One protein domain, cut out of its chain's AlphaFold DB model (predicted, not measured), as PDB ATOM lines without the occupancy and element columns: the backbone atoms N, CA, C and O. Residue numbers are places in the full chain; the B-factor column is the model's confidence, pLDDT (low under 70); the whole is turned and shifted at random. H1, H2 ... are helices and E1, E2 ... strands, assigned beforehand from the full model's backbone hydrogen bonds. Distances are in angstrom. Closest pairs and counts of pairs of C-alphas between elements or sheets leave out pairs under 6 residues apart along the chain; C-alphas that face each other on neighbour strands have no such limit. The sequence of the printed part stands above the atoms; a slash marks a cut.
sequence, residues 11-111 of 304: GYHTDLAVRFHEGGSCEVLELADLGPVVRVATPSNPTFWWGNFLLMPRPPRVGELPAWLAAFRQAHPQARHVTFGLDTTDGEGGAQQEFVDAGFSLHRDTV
ATOM      1  N   GLY A  11      50.330 -40.650  -0.762       95.31
ATOM      2  CA  GLY A  11      48.914 -40.469  -0.461       95.31
ATOM      3  C   GLY A  11      48.204 -41.811  -0.278       95.31
ATOM      4  O   GLY A  11      47.691 -42.084   0.811       95.31
ATOM      5  N   TYR A  12      48.262 -42.691  -1.280       95.44
ATOM      6  CA  TYR A  12      47.634 -44.011  -1.181       95.44
ATOM      7  C   TYR A  12      48.345 -44.948  -0.212       95.44
ATOM      8  O   TYR A  12      47.671 -45.619   0.564       95.44
ATOM      9  N   HIS A  13      49.680 -44.957  -0.166       93.62
ATOM     10  CA  HIS A  13      50.423 -45.755   0.814       93.62
ATOM     11  C   HIS A  13      49.932 -45.499   2.242       93.62
ATOM     12  O   HIS A  13      49.617 -46.432   2.985       93.62
ATOM     13  N   THR A  14      49.835 -44.222   2.613       94.62
ATOM     14  CA  THR A  14      49.391 -43.845   3.952       94.62
ATOM     15  C   THR A  14      47.892 -44.052   4.163       94.62
ATOM     16  O   THR A  14      47.488 -44.347   5.286       94.62
ATOM     17  N   ASP A  15      47.060 -43.944   3.125       94.50
ATOM     18  CA  ASP A  15      45.634 -44.263   3.235       94.50
ATOM     19  C   ASP A  15      45.407 -45.761   3.500       94.50
ATOM     20  O   ASP A  15      44.761 -46.113   4.491       94.50
ATOM     21  N   LEU A  16      46.036 -46.642   2.708       93.88
ATOM     22  CA  LEU A  16      45.975 -48.100   2.881       93.88
ATOM     23  C   LEU A  16      46.440 -48.533   4.277       93.88
ATOM     24  O   LEU A  16      45.781 -49.341   4.933       93.88
ATOM     25  N   ALA A  17      47.555 -47.976   4.756       92.31
ATOM     26  CA  ALA A  17      48.093 -48.310   6.070       92.31
ATOM     27  C   ALA A  17      47.119 -47.945   7.201       92.31
ATOM     28  O   ALA A  17      46.879 -48.754   8.100       92.31
ATOM     29  N   VAL A  18      46.496 -46.761   7.143       93.38
ATOM     30  CA  VAL A  18      45.502 -46.380   8.154       93.38
ATOM     31  C   VAL A  18      44.239 -47.233   8.042       93.38
ATOM     32  O   VAL A  18      43.733 -47.675   9.074       93.38
ATOM     33  N   ARG A  19      43.758 -47.543   6.826       93.56
ATOM     34  CA  ARG A  19      42.629 -48.473   6.632       93.56
ATOM     35  C   ARG A  19      42.893 -49.826   7.282       93.56
ATOM     36  O   ARG A  19      42.017 -50.343   7.970       93.56
ATOM     37  N   PHE A  20      44.100 -50.363   7.127       92.19
ATOM     38  CA  PHE A  20      44.497 -51.612   7.768       92.19
ATOM     39  C   PHE A  20      44.453 -51.520   9.303       92.19
ATOM     40  O   PHE A  20      43.872 -52.385   9.960       92.19
ATOM     41  N   HIS A  21      44.991 -50.448   9.898       91.81
ATOM     42  CA  HIS A  21      44.952 -50.252  11.360       91.81
ATOM     43  C   HIS A  21      43.529 -50.118  11.912       91.81
ATOM     44  O   HIS A  21      43.241 -50.572  13.024       91.81
ATOM     45  N   GLU A  22      42.639 -49.541  11.111       93.94
ATOM     46  CA  GLU A  22      41.203 -49.401  11.362       93.94
ATOM     47  C   GLU A  22      40.406 -50.699  11.113       93.94
ATOM     48  O   GLU A  22      39.188 -50.722  11.290       93.94
ATOM     49  N   GLY A  23      41.071 -51.803  10.758       93.19
ATOM     50  CA  GLY A  23      40.451 -53.119  10.579       93.19
ATOM     51  C   GLY A  23      39.892 -53.387   9.180       93.19
ATOM     52  O   GLY A  23      39.135 -54.342   9.010       93.19
ATOM     53  N   GLY A  24      40.243 -52.564   8.189       93.62
ATOM     54  CA  GLY A  24      40.020 -52.869   6.778       93.62
ATOM     55  C   GLY A  24      40.990 -53.930   6.247       93.62
ATOM     56  O   GLY A  24      42.013 -54.231   6.868       93.62
ATOM     57  N   SER A  25      40.682 -54.488   5.078       92.69
ATOM     58  CA  SER A  25      41.565 -55.399   4.345       92.69
ATOM     59  C   SER A  25      42.078 -54.758   3.058       92.69
ATOM     60  O   SER A  25      41.410 -53.919   2.454       92.69
ATOM     61  N   CYS A  26      43.288 -55.153   2.664       91.62
ATOM     62  CA  CYS A  26      43.912 -54.810   1.391       91.62
ATOM     63  C   CYS A  26      44.339 -56.119   0.719       91.62
ATOM     64  O   CYS A  26      45.100 -56.889   1.306       91.62
ATOM     65  N   GLU A  27      43.827 -56.393  -0.477       92.81
ATOM     66  CA  GLU A  27      44.034 -57.655  -1.198       92.81
ATOM     67  C   GLU A  27      44.427 -57.373  -2.648       92.81
ATOM     68  O   GLU A  27      43.778 -56.571  -3.312       92.81
ATOM     69  N   VAL A  28      45.458 -58.049  -3.157       92.75
ATOM     70  CA  VAL A  28      45.792 -57.986  -4.588       92.75
ATOM     71  C   VAL A  28      44.838 -58.879  -5.361       92.75
ATOM     72  O   VAL A  28      44.714 -60.066  -5.054       92.75
ATOM     73  N   LEU A  29      44.190 -58.315  -6.373       93.38
ATOM     74  CA  LEU A  29      43.411 -59.049  -7.355       93.38
ATOM     75  C   LEU A  29      44.173 -59.056  -8.678       93.38
ATOM     76  O   LEU A  29      44.495 -57.998  -9.211       93.38
ATOM     77  N   GLU A  30      44.424 -60.247  -9.212       93.19
ATOM     78  CA  GLU A  30      44.965 -60.418 -10.559       93.19
ATOM     79  C   GLU A  30      43.807 -60.447 -11.558       93.19
ATOM     80  O   GLU A  30      43.006 -61.387 -11.570       93.19
ATOM     81  N   LEU A  31      43.691 -59.403 -12.379       90.56
ATOM     82  CA  LEU A  31      42.609 -59.250 -13.348       90.56
ATOM     83  C   LEU A  31      43.154 -59.379 -14.770       90.56
ATOM     84  O   LEU A  31      44.090 -58.676 -15.137       90.56
ATOM     85  N   ALA A  32      42.543 -60.239 -15.590       84.31
ATOM     86  CA  ALA A  32      43.058 -60.594 -16.919       84.31
ATOM     87  C   ALA A  32      43.357 -59.381 -17.823       84.31
ATOM     88  O   ALA A  32      44.399 -59.353 -18.474       84.31
ATOM     89  N   ASP A  33      42.488 -58.364 -17.810       85.81
ATOM     90  CA  ASP A  33      42.605 -57.188 -18.687       85.81
ATOM     91  C   ASP A  33      43.292 -55.981 -18.022       85.81
ATOM     92  O   ASP A  33      43.675 -55.028 -18.701       85.81
ATOM     93  N   LEU A  34      43.441 -55.992 -16.692       88.25
ATOM     94  CA  LEU A  34      43.903 -54.833 -15.912       88.25
ATOM     95  C   LEU A  34      45.210 -55.089 -15.150       88.25
ATOM     96  O   LEU A  34      45.845 -54.133 -14.704       88.25
ATOM     97  N   GLY A  35      45.639 -56.347 -15.050       89.62
ATOM     98  CA  GLY A  35      46.778 -56.763 -14.239       89.62
ATOM     99  C   GLY A  35      46.473 -56.713 -12.734       89.62
ATOM    100  O   GLY A  35      45.307 -56.844 -12.342       89.62
ATOM    101  N   PRO A  36      47.502 -56.534 -11.886       92.19
ATOM    102  CA  PRO A  36      47.333 -56.481 -10.442       92.19
ATOM    103  C   PRO A  36      46.673 -55.166 -10.012       92.19
ATOM    104  O   PRO A  36      47.164 -54.076 -10.310       92.19
ATOM    105  N   VAL A  37      45.583 -55.269  -9.255       94.38
ATOM    106  CA  VAL A  37      44.908 -54.136  -8.600       94.38
ATOM    107  C   VAL A  37      44.778 -54.406  -7.104       94.38
ATOM    108  O   VAL A  37      44.701 -55.566  -6.696       94.38
ATOM    109  N   VAL A  38      44.712 -53.369  -6.264       95.50
ATOM    110  CA  VAL A  38      44.427 -53.566  -4.828       95.50
ATOM    111  C   VAL A  38      42.967 -53.327  -4.556       95.50
ATOM    112  O   VAL A  38      42.452 -52.237  -4.782       95.50
ATOM    113  N   ARG A  39      42.314 -54.317  -3.976       96.69
ATOM    114  CA  ARG A  39      41.019 -54.159  -3.342       96.69
ATOM    115  C   ARG A  39      41.197 -53.692  -1.911       96.69
ATOM    116  O   ARG A  39      41.852 -54.369  -1.122       96.69
ATOM    117  N   VAL A  40      40.549 -52.588  -1.571       96.75
ATOM    118  CA  VAL A  40      40.451 -52.083  -0.203       96.75
ATOM    119  C   VAL A  40      39.024 -52.252   0.258       96.75
ATOM    120  O   VAL A  40      38.122 -51.745  -0.396       96.75
ATOM    121  N   ALA A  41      38.803 -52.950   1.367       96.94
ATOM    122  CA  ALA A  41      37.464 -53.188   1.890       96.94
ATOM    123  C   ALA A  41      37.384 -52.898   3.387       96.94
ATOM    124  O   ALA A  41      38.282 -53.238   4.155       96.94
ATOM    125  N   THR A  42      36.255 -52.337   3.819       96.38
ATOM    126  CA  THR A  42      35.944 -52.105   5.235       96.38
ATOM    127  C   THR A  42      34.593 -52.750   5.559       96.38
ATOM    128  O   THR A  42      33.571 -52.062   5.561       96.38
ATOM    129  N   PRO A  43      34.545 -54.071   5.835       93.75
ATOM    130  CA  PRO A  43      33.282 -54.789   6.047       93.75
ATOM    131  C   PRO A  43      32.432 -54.238   7.199       93.75
ATOM    132  O   PRO A  43      31.207 -54.297   7.151       93.75
ATOM    133  N   SER A  44      33.070 -53.662   8.221       95.12
ATOM    134  CA  SER A  44      32.394 -53.015   9.352       95.12
ATOM    135  C   SER A  44      31.714 -51.691   8.984       95.12
ATOM    136  O   SER A  44      30.887 -51.204   9.754       95.12
ATOM    137  N   ASN A  45      32.028 -51.103   7.824       96.62
ATOM    138  CA  ASN A  45      31.462 -49.844   7.346       96.62
ATOM    139  C   ASN A  45      31.248 -49.870   5.814       96.62
ATOM    140  O   ASN A  45      31.987 -49.224   5.069       96.62
ATOM    141  N   PRO A  46      30.247 -50.618   5.312       93.38
ATOM    142  CA  PRO A  46      30.055 -50.856   3.876       93.38
ATOM    143  C   PRO A  46      29.652 -49.607   3.076       93.38
ATOM    144  O   PRO A  46      29.814 -49.580   1.860       93.38
ATOM    145  N   THR A  47      29.143 -48.564   3.739       93.06
ATOM    146  CA  THR A  47      28.788 -47.281   3.110       93.06
ATOM    147  C   THR A  47      29.957 -46.299   3.053       93.06
ATOM    148  O   THR A  47      29.797 -45.203   2.530       93.06
ATOM    149  N   PHE A  48      31.135 -46.658   3.573       95.06
ATOM    150  CA  PHE A  48      32.330 -45.822   3.490       95.06
ATOM    151  C   PHE A  48      32.956 -45.932   2.094       95.06
ATOM    152  O   PHE A  48      33.671 -46.897   1.822       95.06
ATOM    153  N   TRP A  49      32.706 -44.961   1.212       96.25
ATOM    154  CA  TRP A  49      33.106 -45.057  -0.200       96.25
ATOM    155  C   TRP A  49      34.620 -45.206  -0.379       96.25
ATOM    156  O   TRP A  49      35.089 -46.184  -0.957       96.25
ATOM    157  N   TRP A  50      35.396 -44.317   0.238       96.25
ATOM    158  CA  TRP A  50      36.864 -44.375   0.255       96.25
ATOM    159  C   TRP A  50      37.447 -45.386   1.262       96.25
ATOM    160  O   TRP A  50      38.653 -45.445   1.474       96.25
ATOM    161  N   GLY A  51      36.605 -46.217   1.884       95.94
ATOM    162  CA  GLY A  51      37.029 -47.439   2.579       95.94
ATOM    163  C   GLY A  51      36.743 -48.716   1.798       95.94
ATOM    164  O   GLY A  51      37.051 -49.799   2.295       95.94
ATOM    165  N   ASN A  52      36.112 -48.588   0.628       97.69
ATOM    166  CA  ASN A  52      35.675 -49.675  -0.237       97.69
ATOM    167  C   ASN A  52      35.939 -49.281  -1.698       97.69
ATOM    168  O   ASN A  52      35.012 -48.855  -2.390       97.69
ATOM    169  N   PHE A  53      37.203 -49.364  -2.119       98.31
ATOM    170  CA  PHE A  53      37.679 -48.892  -3.422       98.31
ATOM    171  C   PHE A  53      38.686 -49.859  -4.055       98.31
ATOM    172  O   PHE A  53      39.275 -50.702  -3.372       98.31
ATOM    173  N   LEU A  54      38.918 -49.705  -5.363       98.06
ATOM    174  CA  LEU A  54      40.039 -50.347  -6.055       98.06
ATOM    175  C   LEU A  54      41.174 -49.340  -6.281       98.06
ATOM    176  O   LEU A  54      40.944 -48.278  -6.857       98.06
ATOM    177  N   LEU A  55      42.395 -49.659  -5.850       97.69
ATOM    178  CA  LEU A  55      43.599 -48.924  -6.232       97.69
ATOM    179  C   LEU A  55      44.133 -49.494  -7.543       97.69
ATOM    180  O   LEU A  55      44.543 -50.657  -7.619       97.69
ATOM    181  N   MET A  56      44.125 -48.650  -8.561       97.12
ATOM    182  CA  MET A  56      44.525 -48.968  -9.920       97.12
ATOM    183  C   MET A  56      45.986 -48.560 -10.119       97.12
ATOM    184  O   MET A  56      46.352 -47.443  -9.749       97.12
ATOM    185  N   PRO A  57      46.828 -49.406 -10.737       94.25
ATOM    186  CA  PRO A  57      48.262 -49.131 -10.874       94.25
ATOM    187  C   PRO A  57      48.570 -48.019 -11.888       94.25
ATOM    188  O   PRO A  57      49.715 -47.599 -12.030       94.25
ATOM    189  N   ARG A  58      47.566 -47.588 -12.660       93.81
ATOM    190  CA  ARG A  58      47.689 -46.555 -13.688       93.81
ATOM    191  C   ARG A  58      46.334 -45.913 -13.994       93.81
ATOM    192  O   ARG A  58      45.300 -46.534 -13.732       93.81
ATOM    193  N   PRO A  59      46.328 -44.738 -14.637       96.00
ATOM    194  CA  PRO A  59      45.109 -44.150 -15.172       96.00
ATOM    195  C   PRO A  59      44.461 -45.023 -16.271       96.00
ATOM    196  O   PRO A  59      45.158 -45.813 -16.933       96.00
ATOM    197  N   PRO A  60      43.137 -44.890 -16.488       95.62
ATOM    198  CA  PRO A  60      42.421 -45.649 -17.508       95.62
ATOM    199  C   PRO A  60      42.853 -45.237 -18.920       95.62
ATOM    200  O   PRO A  60      43.162 -44.073 -19.183       95.62
ATOM    201  N   ARG A  61      42.838 -46.192 -19.851       95.25
ATOM    202  CA  ARG A  61      42.932 -45.941 -21.298       95.25
ATOM    203  C   ARG A  61      41.533 -45.900 -21.914       95.25
ATOM    204  O   ARG A  61      40.565 -46.360 -21.315       95.25
ATOM    205  N   VAL A  62      41.446 -45.357 -23.127       95.50
ATOM    206  CA  VAL A  62      40.207 -45.326 -23.922       95.50
ATOM    207  C   VAL A  62      39.666 -46.752 -24.074       95.50
ATOM    208  O   VAL A  62      40.425 -47.660 -24.420       95.50
ATOM    209  N   GLY A  63      38.376 -46.948 -23.804       95.19
ATOM    210  CA  GLY A  63      37.683 -48.231 -23.887       95.19
ATOM    211  C   GLY A  63      37.814 -49.147 -22.665       95.19
ATOM    212  O   GLY A  63      37.240 -50.235 -22.678       95.19
ATOM    213  N   GLU A  64      38.532 -48.758 -21.603       95.81
ATOM    214  CA  GLU A  64      38.733 -49.623 -20.425       95.81
ATOM    215  C   GLU A  64      37.621 -49.526 -19.371       95.81
ATOM    216  O   GLU A  64      37.539 -50.390 -18.494       95.81
ATOM    217  N   LEU A  65      36.739 -48.523 -19.451       96.25
ATOM    218  CA  LEU A  65      35.682 -48.317 -18.457       96.25
ATOM    219  C   LEU A  65      34.836 -49.585 -18.181       96.25
ATOM    220  O   LEU A  65      34.605 -49.885 -17.005       96.25
ATOM    221  N   PRO A  66      34.394 -50.377 -19.185       96.69
ATOM    222  CA  PRO A  66      33.646 -51.608 -18.924       96.69
ATOM    223  C   PRO A  66      34.410 -52.616 -18.055       96.69
ATOM    224  O   PRO A  66      33.821 -53.192 -17.136       96.69
ATOM    225  N   ALA A  67      35.713 -52.794 -18.297       96.31
ATOM    226  CA  ALA A  67      36.559 -53.698 -17.520       96.31
ATOM    227  C   ALA A  67      36.744 -53.195 -16.080       96.31
ATOM    228  O   ALA A  67      36.632 -53.973 -15.134       96.31
ATOM    229  N   TRP A  68      36.939 -51.885 -15.897       97.31
ATOM    230  CA  TRP A  68      37.045 -51.260 -14.573       97.31
ATOM    231  C   TRP A  68      35.757 -51.430 -13.758       97.31
ATOM    232  O   TRP A  68      35.795 -51.813 -12.588       97.31
ATOM    233  N   LEU A  69      34.594 -51.202 -14.376       97.25
ATOM    234  CA  LEU A  69      33.296 -51.391 -13.724       97.25
ATOM    235  C   LEU A  69      33.029 -52.858 -13.369       97.25
ATOM    236  O   LEU A  69      32.486 -53.135 -12.297       97.25
ATOM    237  N   ALA A  70      33.393 -53.796 -14.246       96.62
ATOM    238  CA  ALA A  70      33.272 -55.227 -13.972       96.62
ATOM    239  C   ALA A  70      34.154 -55.644 -12.785       96.62
ATOM    240  O   ALA A  70      33.663 -56.288 -11.857       96.62
ATOM    241  N   ALA A  71      35.411 -55.191 -12.771       97.31
ATOM    242  CA  ALA A  71      36.348 -55.411 -11.676       97.31
ATOM    243  C   ALA A  71      35.809 -54.886 -10.340       97.31
ATOM    244  O   ALA A  71      35.803 -55.605  -9.339       97.31
ATOM    245  N   PHE A  72      35.293 -53.654 -10.325       97.75
ATOM    246  CA  PHE A  72      34.741 -53.062  -9.111       97.75
ATOM    247  C   PHE A  72      33.527 -53.838  -8.594       97.75
ATOM    248  O   PHE A  72      33.463 -54.153  -7.409       97.75
ATOM    249  N   ARG A  73      32.582 -54.206  -9.470       96.44
ATOM    250  CA  ARG A  73      31.400 -54.999  -9.084       96.44
ATOM    251  C   ARG A  73      31.780 -56.371  -8.531       96.44
ATOM    252  O   ARG A  73      31.147 -56.834  -7.589       96.44
ATOM    253  N   GLN A  74      32.809 -57.008  -9.085       95.75
ATOM    254  CA  GLN A  74      33.325 -58.271  -8.563       95.75
ATOM    255  C   GLN A  74      33.946 -58.095  -7.167       95.75
ATOM    256  O   GLN A  74      33.718 -58.920  -6.283       95.75
ATOM    257  N   ALA A  75      34.707 -57.020  -6.949       95.94
ATOM    258  CA  ALA A  75      35.376 -56.742  -5.678       95.94
ATOM    259  C   ALA A  75      34.420 -56.243  -4.573       95.94
ATOM    260  O   ALA A  75      34.609 -56.548  -3.388       95.94
ATOM    261  N   HIS A  76      33.391 -55.486  -4.956       96.62
ATOM    262  CA  HIS A  76      32.438 -54.826  -4.066       96.62
ATOM    263  C   HIS A  76      30.988 -55.032  -4.544       96.62
ATOM    264  O   HIS A  76      30.306 -54.068  -4.892       96.62
ATOM    265  N   PRO A  77      30.460 -56.272  -4.519       95.00
ATOM    266  CA  PRO A  77      29.151 -56.598  -5.100       95.00
ATOM    267  C   PRO A  77      27.960 -55.911  -4.417       95.00
ATOM    268  O   PRO A  77      26.878 -55.845  -4.988       95.00
ATOM    269  N   GLN A  78      28.143 -55.413  -3.191       92.12
ATOM    270  CA  GLN A  78      27.108 -54.723  -2.413       92.12
ATOM    271  C   GLN A  78      27.264 -53.193  -2.423       92.12
ATOM    272  O   GLN A  78      26.414 -52.490  -1.875       92.12
ATOM    273  N   ALA A  79      28.349 -52.663  -3.000       94.88
ATOM    274  CA  ALA A  79      28.574 -51.225  -3.060       94.88
ATOM    275  C   ALA A  79      27.660 -50.591  -4.114       94.88
ATOM    276  O   ALA A  79      27.550 -51.075  -5.239       94.88
ATOM    277  N   ARG A  80      27.009 -49.488  -3.735       93.62
ATOM    278  CA  ARG A  80      26.198 -48.679  -4.658       93.62
ATOM    279  C   ARG A  80      27.006 -47.551  -5.300       93.62
ATOM    280  O   ARG A  80      26.661 -47.109  -6.387       93.62
ATOM    281  N   HIS A  81      28.060 -47.094  -4.627       95.94
ATOM    282  CA  HIS A  81      29.059 -46.177  -5.172       95.94
ATOM    283  C   HIS A  81      30.077 -46.936  -6.029       95.94
ATOM    284  O   HIS A  81      30.169 -48.161  -5.949       95.94
ATOM    285  N   VAL A  82      30.873 -46.207  -6.809       98.12
ATOM    286  CA  VAL A  82      32.066 -46.748  -7.469       98.12
ATOM    287  C   VAL A  82      33.238 -45.806  -7.237       98.12
ATOM    288  O   VAL A  82      33.145 -44.627  -7.557       98.12
ATOM    289  N   THR A  83      34.339 -46.321  -6.696       98.44
ATOM    290  CA  THR A  83      35.536 -45.535  -6.371       98.44
ATOM    291  C   THR A  83      36.800 -46.231  -6.865       98.44
ATOM    292  O   THR A  83      37.035 -47.412  -6.593       98.44
ATOM    293  N   PHE A  84      37.636 -45.479  -7.576       98.44
ATOM    294  CA  PHE A  84      38.953 -45.912  -8.023       98.44
ATOM    295  C   PHE A  84      40.006 -44.924  -7.541       98.44
ATOM    296  O   PHE A  84      39.920 -43.734  -7.834       98.44
ATOM    297  N   GLY A  85      41.018 -45.414  -6.833       98.06
ATOM    298  CA  GLY A  85      42.247 -44.657  -6.628       98.06
ATOM    299  C   GLY A  85      43.227 -44.907  -7.766       98.06
ATOM    300  O   GLY A  85      43.254 -46.014  -8.298       98.06
ATOM    301  N   LEU A  86      44.032 -43.913  -8.137       97.62
ATOM    302  CA  LEU A  86      45.083 -44.061  -9.147       97.62
ATOM    303  C   LEU A  86      46.456 -43.951  -8.485       97.62
ATOM    304  O   LEU A  86      46.789 -42.904  -7.931       97.62
ATOM    305  N   ASP A  87      47.269 -45.004  -8.569       95.81
ATOM    306  CA  ASP A  87      48.616 -45.042  -7.990       95.81
ATOM    307  C   ASP A  87      49.635 -44.232  -8.814       95.81
ATOM    308  O   ASP A  87      50.581 -44.741  -9.411       95.81
ATOM    309  N   THR A  88      49.388 -42.928  -8.874       95.25
ATOM    310  CA  THR A  88      50.157 -41.896  -9.575       95.25
ATOM    311  C   THR A  88      50.423 -40.730  -8.626       95.25
ATOM    312  O   THR A  88      49.746 -40.598  -7.605       95.25
ATOM    313  N   THR A  89      51.396 -39.878  -8.950       96.75
ATOM    314  CA  THR A  89      51.824 -38.763  -8.080       96.75
ATOM    315  C   THR A  89      51.712 -37.387  -8.730       96.75
ATOM    316  O   THR A  89      51.924 -36.376  -8.063       96.75
ATOM    317  N   ASP A  90      51.375 -37.326 -10.015       95.25
ATOM    318  CA  ASP A  90      51.433 -36.134 -10.869       95.25
ATOM    319  C   ASP A  90      50.057 -35.560 -11.236       95.25
ATOM    320  O   ASP A  90      49.978 -34.478 -11.814       95.25
ATOM    321  N   GLY A  91      48.966 -36.236 -10.866       93.69
ATOM    322  CA  GLY A  91      47.610 -35.775 -11.172       93.69
ATOM    323  C   GLY A  91      47.012 -36.367 -12.452       93.69
ATOM    324  O   GLY A  91      45.936 -35.920 -12.880       93.69
ATOM    325  N   GLU A  92      47.695 -37.319 -13.093       93.94
ATOM    326  CA  GLU A  92      47.256 -37.916 -14.353       93.94
ATOM    327  C   GLU A  92      45.943 -38.700 -14.195       93.94
ATOM    328  O   GLU A  92      45.825 -39.649 -13.424       93.94
ATOM    329  N   GLY A  93      44.926 -38.291 -14.960       90.50
ATOM    330  CA  GLY A  93      43.572 -38.863 -14.908       90.50
ATOM    331  C   GLY A  93      43.257 -39.866 -16.021       90.50
ATOM    332  O   GLY A  93      42.216 -40.519 -15.970       90.50
ATOM    333  N   GLY A  94      44.136 -39.995 -17.023       92.38
ATOM    334  CA  GLY A  94      43.957 -40.910 -18.155       92.38
ATOM    335  C   GLY A  94      42.833 -40.496 -19.107       92.38
ATOM    336  O   GLY A  94      42.594 -39.310 -19.328       92.38
ATOM    337  N   ALA A  95      42.148 -41.475 -19.698       90.25
ATOM    338  CA  ALA A  95      41.009 -41.272 -20.592       90.25
ATOM    339  C   ALA A  95      39.760 -40.812 -19.816       90.25
ATOM    340  O   ALA A  95      38.927 -41.613 -19.403       90.25
ATOM    341  N   GLN A  96      39.644 -39.496 -19.617       92.00
ATOM    342  CA  GLN A  96      38.648 -38.902 -18.716       92.00
ATOM    343  C   GLN A  96      37.220 -38.912 -19.274       92.00
ATOM    344  O   GLN A  96      36.278 -39.087 -18.510       92.00
ATOM    345  N   GLN A  97      37.050 -38.723 -20.590       94.81
ATOM    346  CA  GLN A  97      35.730 -38.448 -21.172       94.81
ATOM    347  C   GLN A  97      34.723 -39.576 -20.912       94.81
ATOM    348  O   GLN A  97      33.627 -39.306 -20.441       94.81
ATOM    349  N   GLU A  98      35.113 -40.837 -21.121       95.31
ATOM    350  CA  GLU A  98      34.228 -41.988 -20.886       95.31
ATOM    351  C   GLU A  98      33.782 -42.094 -19.420       95.31
ATOM    352  O   GLU A  98      32.642 -42.457 -19.136       95.31
ATOM    353  N   PHE A  99      34.672 -41.762 -18.481       96.25
ATOM    354  CA  PHE A  99      34.371 -41.777 -17.050       96.25
ATOM    355  C   PHE A  99      33.418 -40.637 -16.683       96.25
ATOM    356  O   PHE A  99      32.418 -40.874 -16.007       96.25
ATOM    357  N   VAL A 100      33.673 -39.426 -17.184       96.75
ATOM    358  CA  VAL A 100      32.790 -38.267 -16.987       96.75
ATOM    359  C   VAL A 100      31.396 -38.536 -17.558       96.75
ATOM    360  O   VAL A 100      30.404 -38.361 -16.850       96.75
ATOM    361  N   ASP A 101      31.305 -39.052 -18.786       96.06
ATOM    362  CA  ASP A 101      30.033 -39.404 -19.434       96.06
ATOM    363  C   ASP A 101      29.269 -40.489 -18.652       96.06
ATOM    364  O   ASP A 101      28.037 -40.531 -18.652       96.06
ATOM    365  N   ALA A 102      29.992 -41.354 -17.935       95.62
ATOM    366  CA  ALA A 102      29.428 -42.377 -17.060       95.62
ATOM    367  C   ALA A 102      29.094 -41.885 -15.638       95.62
ATOM    368  O   ALA A 102      28.720 -42.708 -14.787       95.62
ATOM    369  N   GLY A 103      29.208 -40.577 -15.383       96.44
ATOM    370  CA  GLY A 103      28.846 -39.915 -14.130       96.44
ATOM    371  C   GLY A 103      29.944 -39.900 -13.068       96.44
ATOM    372  O   GLY A 103      29.623 -39.734 -11.893       96.44
ATOM    373  N   PHE A 104      31.206 -40.125 -13.440       97.50
ATOM    374  CA  PHE A 104      32.317 -40.015 -12.501       97.50
ATOM    375  C   PHE A 104      32.838 -38.579 -12.380       97.50
ATOM    376  O   PHE A 104      32.978 -37.862 -13.370       97.50
ATOM    377  N   SER A 105      33.240 -38.225 -11.164       95.94
ATOM    378  CA  SER A 105      34.023 -37.040 -10.834       95.94
ATOM    379  C   SER A 105      35.488 -37.421 -10.626       95.94
ATOM    380  O   SER A 105      35.794 -38.417  -9.965       95.94
ATOM    381  N   LEU A 106      36.399 -36.626 -11.192       96.25
ATOM    382  CA  LEU A 106      37.839 -36.760 -10.973       96.25
ATOM    383  C   LEU A 106      38.277 -35.838  -9.838       96.25
ATOM    384  O   LEU A 106      38.241 -34.616  -9.977       96.25
ATOM    385  N   HIS A 107      38.747 -36.430  -8.751       95.50
ATOM    386  CA  HIS A 107      39.312 -35.739  -7.602       95.50
ATOM    387  C   HIS A 107      40.834 -35.690  -7.710       95.50
ATOM    388  O   HIS A 107      41.479 -36.666  -8.103       95.50
ATOM    389  N   ARG A 108      41.403 -34.535  -7.363       96.31
ATOM    390  CA  ARG A 108      42.847 -34.298  -7.291       96.31
ATOM    391  C   ARG A 108      43.154 -33.607  -5.978       96.31
ATOM    392  O   ARG A 108      43.019 -32.391  -5.878       96.31
ATOM    393  N   ASP A 109      43.579 -34.388  -5.001       96.38
ATOM    394  CA  ASP A 109      43.969 -33.864  -3.702       96.38
ATOM    395  C   ASP A 109      45.472 -33.617  -3.656       96.38
ATOM    396  O   ASP A 109      46.276 -34.400  -4.167       96.38
ATOM    397  N   THR A 110      45.876 -32.548  -2.984       97.38
ATOM    398  CA  THR A 110      47.287 -32.272  -2.733       97.38
ATOM    399  C   THR A 110      47.761 -33.131  -1.566       97.38
ATOM    400  O   THR A 110      47.229 -33.036  -0.457       97.38
ATOM    401  N   VAL A 111      48.806 -33.930  -1.777       97.75
ATOM    402  CA  VAL A 111      49.567 -34.559  -0.691       97.75
ATOM    403  C   VAL A 111      50.594 -33.547  -0.204       97.75
ATOM    404  O   VAL A 111      51.462 -33.119  -0.969       97.75
TER     405      VAL A 111
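This is residues 11 to 111 of the 304 residues of the protein "N-acetyltransferase domain-containing protein" of Deinococcus puniceus (UniProt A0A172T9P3). A strongly twisted sheet of four strands forms the middle of the domain, with one helix packed on each face: H1 on one, H2 on the other. Beyond the E4 edge of the sheet, the last part of the printed residues adds the small helix H3 and the strand E5, which pairs with no named strand. The printed part has 101 residues, with three named helices and five named strands in the order H1, E1, E2, E3, H2, E4, H3, E5; the sheet is mixed, in the order E1, E2, E3, E4, with E3 and E4 parallel. The class is mixed, helices and strands, and the whole is compact, with a radius of gyration of the C-alphas of 13.0 A and spans of 35 by 30 by 24 A.

H1, residues 11 to 21, is on the sheet formed by E1, residues 25 to 31, E2, residues 35 to 41, E3, residues 53 to 56, and E4, residues 82 to 86. Its height over the sheet is 9.3 A, and the closest C-alphas of H1 and E1 are those of Phe 20 and Cys 26, 7.2 A apart. E1, E2 and E3 form a meander, each strand the antiparallel neighbour of the one before. In the hairpin E1 and E2, N 27 and O 39 are 2.9 A apart, within hydrogen-bond range; in the hairpin E2 and E3, N 55 and O 38 are 2.8 A apart. H2, residues 65 to 75, is on the opposite face from H1; its closest C-alpha pair with E3 is Phe 72 and Leu 54, 6.7 A. E3, H2 and E4 make a strand-helix-strand unit, two parallel neighbour strands with a helix between, whose crossover is right-handed; N 56 and O 85 are 2.8 A apart. H3, residues 96 to 101, is not on the sheet; it is close to H2 but not clearly touching, with the C-alphas of Leu 65 and Phe 99 closest at 6.8 A. E5, residues 105 to 111, and E4 are apart. In H1, H2 and H3 every O i to N i+4 pair is within hydrogen-bond range.

H1 begins at C-alpha 11, (48.914, -40.469, -0.461), and is 15.8 A long; H2 is 15.3 A. E1 is 18.1 A, E2 19.0 A and E4 13.4 A. E5 is 18.7 A and ends at C-alpha 111, (49.567, -34.559, -0.691).

The C-alphas of His 21 and Gly 63, the two farthest apart, are 36.0 A apart. The printed part has no cut, and the link from E2 to E3 is long. No printed residue is under 70 in pLDDT.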